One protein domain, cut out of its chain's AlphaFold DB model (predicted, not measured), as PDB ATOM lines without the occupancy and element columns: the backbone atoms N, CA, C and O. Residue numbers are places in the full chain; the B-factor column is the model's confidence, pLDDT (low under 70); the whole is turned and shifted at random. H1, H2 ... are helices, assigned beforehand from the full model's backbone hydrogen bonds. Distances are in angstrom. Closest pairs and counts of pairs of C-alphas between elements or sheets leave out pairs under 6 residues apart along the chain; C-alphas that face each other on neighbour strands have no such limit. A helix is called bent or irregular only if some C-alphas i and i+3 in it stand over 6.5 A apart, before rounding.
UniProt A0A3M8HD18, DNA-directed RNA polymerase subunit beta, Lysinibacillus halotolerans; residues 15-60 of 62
ATOM      1  N   ILE A  15     -15.990 -57.449  11.614       88.75
ATOM      2  CA  ILE A  15     -14.568 -57.607  11.959       88.75
ATOM      3  C   ILE A  15     -13.714 -56.612  11.168       88.75
ATOM      4  O   ILE A  15     -12.872 -55.938  11.754       88.75
ATOM      5  N   LEU A  16     -13.973 -56.462   9.866       88.31
ATOM      6  CA  LEU A  16     -13.269 -55.496   9.022       88.31
ATOM      7  C   LEU A  16     -13.476 -54.051   9.506       88.31
ATOM      8  O   LEU A  16     -12.516 -53.293   9.594       88.31
ATOM      9  N   LEU A  17     -14.707 -53.680   9.876       89.12
ATOM     10  CA  LEU A  17     -15.016 -52.354  10.426       89.12
ATOM     11  C   LEU A  17     -14.271 -52.079  11.737       89.12
ATOM     12  O   LEU A  17     -13.714 -50.997  11.907       89.12
ATOM     13  N   VAL A  18     -14.228 -53.057  12.647       93.12
ATOM     14  CA  VAL A  18     -13.479 -52.939  13.907       93.12
ATOM     15  C   VAL A  18     -11.977 -52.823  13.638       93.12
ATOM     16  O   VAL A  18     -11.315 -51.996  14.256       93.12
ATOM     17  N   LEU A  19     -11.441 -53.590  12.685       92.25
ATOM     18  CA  LEU A  19     -10.034 -53.517  12.290       92.25
ATOM     19  C   LEU A  19      -9.673 -52.124  11.749       92.25
ATOM     20  O   LEU A  19      -8.668 -51.548  12.155       92.25
ATOM     21  N   ILE A  20     -10.517 -51.558  10.882       89.75
ATOM     22  CA  ILE A  20     -10.332 -50.206  10.339       89.75
ATOM     23  C   ILE A  20     -10.370 -49.164  11.463       89.75
ATOM     24  O   ILE A  20      -9.507 -48.293  11.519       89.75
ATOM     25  N   LEU A  21     -11.320 -49.278  12.395       92.81
ATOM     26  CA  LEU A  21     -11.399 -48.404  13.570       92.81
ATOM     27  C   LEU A  21     -10.137 -48.479  14.438       92.81
ATOM     28  O   LEU A  21      -9.650 -47.443  14.882       92.81
ATOM     29  N   LEU A  22      -9.579 -49.675  14.644       93.88
ATOM     30  CA  LEU A  22      -8.325 -49.855  15.381       93.88
ATOM     31  C   LEU A  22      -7.137 -49.215  14.662       93.88
ATOM     32  O   LEU A  22      -6.322 -48.568  15.313       93.88
ATOM     33  N   ILE A  23      -7.053 -49.345  13.337       86.88
ATOM     34  CA  ILE A  23      -6.001 -48.699  12.537       86.88
ATOM     35  C   ILE A  23      -6.118 -47.178  12.648       86.88
ATOM     36  O   ILE A  23      -5.124 -46.509  12.909       86.88
ATOM     37  N   ILE A  24      -7.327 -46.625  12.526       86.88
ATOM     38  CA  ILE A  24      -7.564 -45.181  12.667       86.88
ATOM     39  C   ILE A  24      -7.195 -44.708  14.075       86.88
ATOM     40  O   ILE A  24      -6.537 -43.678  14.215       86.88
ATOM     41  N   ALA A  25      -7.577 -45.451  15.115       89.69
ATOM     42  CA  ALA A  25      -7.235 -45.125  16.495       89.69
ATOM     43  C   ALA A  25      -5.720 -45.189  16.741       89.69
ATOM     44  O   ALA A  25      -5.172 -44.294  17.380       89.69
ATOM     45  N   ALA A  26      -5.032 -46.196  16.197       84.62
ATOM     46  CA  ALA A  26      -3.585 -46.341  16.303       84.62
ATOM     47  C   ALA A  26      -2.846 -45.216  15.568       84.62
ATOM     48  O   ALA A  26      -1.951 -44.607  16.143       84.62
ATOM     49  N   VAL A  27      -3.250 -44.891  14.335       80.81
ATOM     50  CA  VAL A  27      -2.679 -43.777  13.564       80.81
ATOM     51  C   VAL A  27      -2.945 -42.455  14.271       80.81
ATOM     52  O   VAL A  27      -2.018 -41.679  14.447       80.81
ATOM     53  N   SER A  28      -4.162 -42.217  14.762       82.00
ATOM     54  CA  SER A  28      -4.491 -40.999  15.514       82.00
ATOM     55  C   SER A  28      -3.676 -40.897  16.806       82.00
ATOM     56  O   SER A  28      -3.139 -39.839  17.116       82.00
ATOM     57  N   GLY A  29      -3.525 -42.003  17.540       81.62
ATOM     58  CA  GLY A  29      -2.697 -42.071  18.745       81.62
ATOM     59  C   GLY A  29      -1.214 -41.848  18.456       81.62
ATOM     60  O   GLY A  29      -0.553 -41.131  19.201       81.62
ATOM     61  N   LEU A  30      -0.702 -42.389  17.348       76.12
ATOM     62  CA  LEU A  30       0.662 -42.159  16.871       76.12
ATOM     63  C   LEU A  30       0.861 -40.718  16.410       76.12
ATOM     64  O   LEU A  30       1.868 -40.123  16.755       76.12
ATOM     65  N   MET A  31      -0.084 -40.125  15.685       71.19
ATOM     66  CA  MET A  31      -0.013 -38.725  15.270       71.19
ATOM     67  C   MET A  31      -0.021 -37.775  16.458       71.19
ATOM     68  O   MET A  31       0.742 -36.821  16.475       71.19
ATOM     69  N   ILE A  32      -0.886 -38.022  17.442       75.38
ATOM     70  CA  ILE A  32      -0.950 -37.203  18.652       75.38
ATOM     71  C   ILE A  32       0.315 -37.437  19.486       75.38
ATOM     72  O   ILE A  32       0.947 -36.478  19.910       75.38
ATOM     73  N   GLY A  33       0.742 -38.689  19.666       69.56
ATOM     74  CA  GLY A  33       1.942 -39.040  20.426       69.56
ATOM     75  C   GLY A  33       3.228 -38.497  19.800       69.56
ATOM     76  O   GLY A  33       3.965 -37.772  20.452       69.56
ATOM     77  N   PHE A  34       3.484 -38.790  18.525       64.69
ATOM     78  CA  PHE A  34       4.676 -38.326  17.811       64.69
ATOM     79  C   PHE A  34       4.594 -36.871  17.361       64.69
ATOM     80  O   PHE A  34       5.640 -36.266  17.204       64.69
ATOM     81  N   GLY A  35       3.410 -36.305  17.129       62.31
ATOM     82  CA  GLY A  35       3.262 -34.915  16.686       62.31
ATOM     83  C   GLY A  35       3.234 -33.894  17.823       62.31
ATOM     84  O   GLY A  35       3.590 -32.743  17.599       62.31
ATOM     85  N   VAL A  36       2.814 -34.291  19.033       61.78
ATOM     86  CA  VAL A  36       2.825 -33.410  20.219       61.78
ATOM     87  C   VAL A  36       4.107 -33.584  21.039       61.78
ATOM     88  O   VAL A  36       4.562 -32.619  21.647       61.78
ATOM     89  N   ILE A  37       4.692 -34.789  21.072       64.81
ATOM     90  CA  ILE A  37       5.892 -35.094  21.880       64.81
ATOM     91  C   ILE A  37       7.163 -35.191  21.014       64.81
ATOM     92  O   ILE A  37       8.254 -34.923  21.510       64.81
ATOM     93  N   GLY A  38       7.047 -35.555  19.732       55.72
ATOM     94  CA  GLY A  38       8.146 -35.580  18.760       55.72
ATOM     95  C   GLY A  38       8.072 -34.394  17.793       55.72
ATOM     96  O   GLY A  38       7.013 -33.816  17.571       55.72
ATOM     97  N   ASP A  39       9.207 -34.015  17.221       60.38
ATOM     98  CA  ASP A  39       9.397 -32.811  16.399       60.38
ATOM     99  C   ASP A  39       8.723 -32.907  15.000       60.38
ATOM    100  O   ASP A  39       9.369 -33.003  13.961       60.38
ATOM    101  N   GLY A  40       7.384 -32.952  14.957       52.97
ATOM    102  CA  GLY A  40       6.574 -32.418  13.851       52.97
ATOM    103  C   GLY A  40       6.349 -33.239  12.567       52.97
ATOM    104  O   GLY A  40       5.581 -32.784  11.720       52.97
ATOM    105  N   GLU A  41       6.918 -34.436  12.377       55.91
ATOM    106  CA  GLU A  41       6.813 -35.143  11.074       55.91
ATOM    107  C   GLU A  41       5.725 -36.232  10.967       55.91
ATOM    108  O   GLU A  41       5.476 -36.769   9.884       55.91
ATOM    109  N   ALA A  42       4.999 -36.538  12.047       51.38
ATOM    110  CA  ALA A  42       3.994 -37.615  12.063       51.38
ATOM    111  C   ALA A  42       2.800 -37.380  11.111       51.38
ATOM    112  O   ALA A  42       2.076 -38.307  10.745       51.38
ATOM    113  N   MET A  43       2.601 -36.135  10.678       53.78
ATOM    114  CA  MET A  43       1.527 -35.737   9.767       53.78
ATOM    115  C   MET A  43       1.807 -36.082   8.295       53.78
ATOM    116  O   MET A  43       0.891 -35.994   7.477       53.78
ATOM    117  N   ASN A  44       3.032 -36.491   7.939       52.94
ATOM    118  CA  ASN A  44       3.363 -36.859   6.559       52.94
ATOM    119  C   ASN A  44       2.797 -38.226   6.149       52.94
ATOM    120  O   ASN A  44       2.367 -38.356   5.012       52.94
ATOM    121  N   VAL A  45       2.646 -39.192   7.065       51.84
ATOM    122  CA  VAL A  45       2.085 -40.530   6.748       51.84
ATOM    123  C   VAL A  45       0.632 -40.458   6.239       51.84
ATOM    124  O   VAL A  45       0.178 -41.324   5.492       51.84
ATOM    125  N   LEU A  46      -0.097 -39.398   6.598       53.31
ATOM    126  CA  LEU A  46      -1.460 -39.119   6.128       53.31
ATOM    127  C   LEU A  46      -1.530 -38.206   4.905       53.31
ATOM    128  O   LEU A  46      -2.606 -38.041   4.329       53.31
ATOM    129  N   LYS A  47      -0.413 -37.607   4.490       52.94
ATOM    130  CA  LYS A  47      -0.371 -36.833   3.256       52.94
ATOM    131  C   LYS A  47      -0.234 -37.786   2.076       52.94
ATOM    132  O   LYS A  47       0.619 -38.667   2.045       52.94
ATOM    133  N   TRP A  48      -1.039 -37.527   1.051       53.41
ATOM    134  CA  TRP A  48      -0.982 -38.177  -0.263       53.41
ATOM    135  C   TRP A  48       0.443 -38.254  -0.858       53.41
ATOM    136  O   TRP A  48       0.751 -39.167  -1.618       53.41
ATOM    137  N   GLY A  49       1.344 -37.350  -0.450       62.44
ATOM    138  CA  GLY A  49       2.756 -37.353  -0.846       62.44
ATOM    139  C   GLY A  49       3.564 -38.586  -0.408       62.44
ATOM    140  O   GLY A  49       4.426 -39.023  -1.163       62.44
ATOM    141  N   THR A  50       3.282 -39.212   0.741       64.69
ATOM    142  CA  THR A  50       4.019 -40.424   1.168       64.69
ATOM    143  C   THR A  50       3.639 -41.645   0.335       64.69
ATOM    144  O   THR A  50       4.486 -42.483   0.037       64.69
ATOM    145  N   TRP A  51       2.388 -41.716  -0.123       67.06
ATOM    146  CA  TRP A  51       1.952 -42.753  -1.058       67.06
ATOM    147  C   TRP A  51       2.622 -42.606  -2.420       67.06
ATOM    148  O   TRP A  51       3.012 -43.612  -3.001       67.06
ATOM    149  N   GLN A  52       2.832 -41.372  -2.895       66.81
ATOM    150  CA  GLN A  52       3.627 -41.152  -4.104       66.81
ATOM    151  C   GLN A  52       5.059 -41.661  -3.947       66.81
ATOM    152  O   GLN A  52       5.533 -42.334  -4.848       66.81
ATOM    153  N   HIS A  53       5.708 -41.428  -2.804       66.00
ATOM    154  CA  HIS A  53       7.063 -41.928  -2.566       66.00
ATOM    155  C   HIS A  53       7.140 -43.468  -2.570       66.00
ATOM    156  O   HIS A  53       8.050 -44.043  -3.155       66.00
ATOM    157  N   ILE A  54       6.150 -44.154  -1.985       70.19
ATOM    158  CA  ILE A  54       6.073 -45.627  -2.003       70.19
ATOM    159  C   ILE A  54       5.833 -46.160  -3.425       70.19
ATOM    160  O   ILE A  54       6.390 -47.192  -3.795       70.19
ATOM    161  N   ILE A  55       5.005 -45.475  -4.219       71.81
ATOM    162  CA  ILE A  55       4.743 -45.846  -5.616       71.81
ATOM    163  C   ILE A  55       5.999 -45.639  -6.469       71.81
ATOM    164  O   ILE A  55       6.326 -46.517  -7.259       71.81
ATOM    165  N   ASP A  56       6.732 -44.544  -6.264       66.00
ATOM    166  CA  ASP A  56       7.960 -44.225  -7.007       66.00
ATOM    167  C   ASP A  56       9.079 -45.244  -6.715       66.00
ATOM    168  O   ASP A  56       9.737 -45.741  -7.629       66.00
ATOM    169  N   LEU A  57       9.208 -45.670  -5.449       70.75
ATOM    170  CA  LEU A  57      10.095 -46.770  -5.042       70.75
ATOM    171  C   LEU A  57       9.695 -48.115  -5.669       70.75
ATOM    172  O   LEU A  57      10.555 -48.923  -6.016       70.75
ATOM    173  N   MET A  58       8.396 -48.377  -5.819       69.19
ATOM    174  CA  MET A  58       7.892 -49.603  -6.447       69.19
ATOM    175  C   MET A  58       8.079 -49.594  -7.970       69.19
ATOM    176  O   MET A  58       8.276 -50.651  -8.569       69.19
ATOM    177  N   GLU A  59       8.034 -48.416  -8.594       74.56
ATOM    178  CA  GLU A  59       8.282 -48.225 -10.027       74.56
ATOM    179  C   GLU A  59       9.779 -48.310 -10.382       74.56
ATOM    180  O   GLU A  59      10.127 -48.403 -11.559       74.56
ATOM    181  N   GLY A  60      10.663 -48.366  -9.377       58.31
ATOM    182  CA  GLY A  60      12.069 -48.724  -9.550       58.31
ATOM    183  C   GLY A  60      12.867 -47.698 -10.351       58.31
ATOM    184  O   GLY A  60      13.691 -48.077 -11.183       58.31
TER     185      GLY A  60
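Overview. This is residues 15 to 60 of the 62 residues of the protein "DNA-directed RNA polymerase subunit beta" of Lysinibacillus halotolerans (UniProt A0A3M8HD18). One long, straight helix, H1, leads into a link that folds back beside its last part, and a shorter helix, H2, then points away from it, leaving an open, loose shape with no packing between the two helices. The first part of H1, residues 15 to 26, sticks out at one end, and residues 47 to 60, with H2 among them, stick out at another. The printed part has 46 residues with two named helices, H1 then H2, and no named strand; the class is all helix. The whole is loose, with a radius of gyration of the C-alphas of 13.2 A, and flat, spanning 34 by 33 by 12 A.

Arrangement. H1, residues 15 to 37, and H2, residues 48 to 59, are apart: no C-alpha of the one is within 8 A of the other. Ten residues join them in a short link. Residues 15 to 26 of H1 stand free, and so do residues 47 to 60, of which 48 to 59 belong to H2. In H1 and H2 every O i to N i+4 pair is within hydrogen-bond range, and neither helix is bent.

Along the chain. H1 begins at C-alpha 15, at (-14.568, -57.607, 11.959), and ends at C-alpha 37, at (5.892, -35.094, 21.880), 32.0 A from first to last C-alpha. H2 runs from C-alpha 48, at (-0.982, -38.177, -0.263), to C-alpha 59, at (8.282, -48.225, -10.027), over 16.8 A.

Size, cuts and confidence. The two C-alphas farthest apart, those of Ile 15 and Gly 60, are 35.4 A apart. The printed part has no cut. The mean pLDDT of the printed part is 71.1; residues 33 to 53 and residues 56, 58 and 60 are under 70.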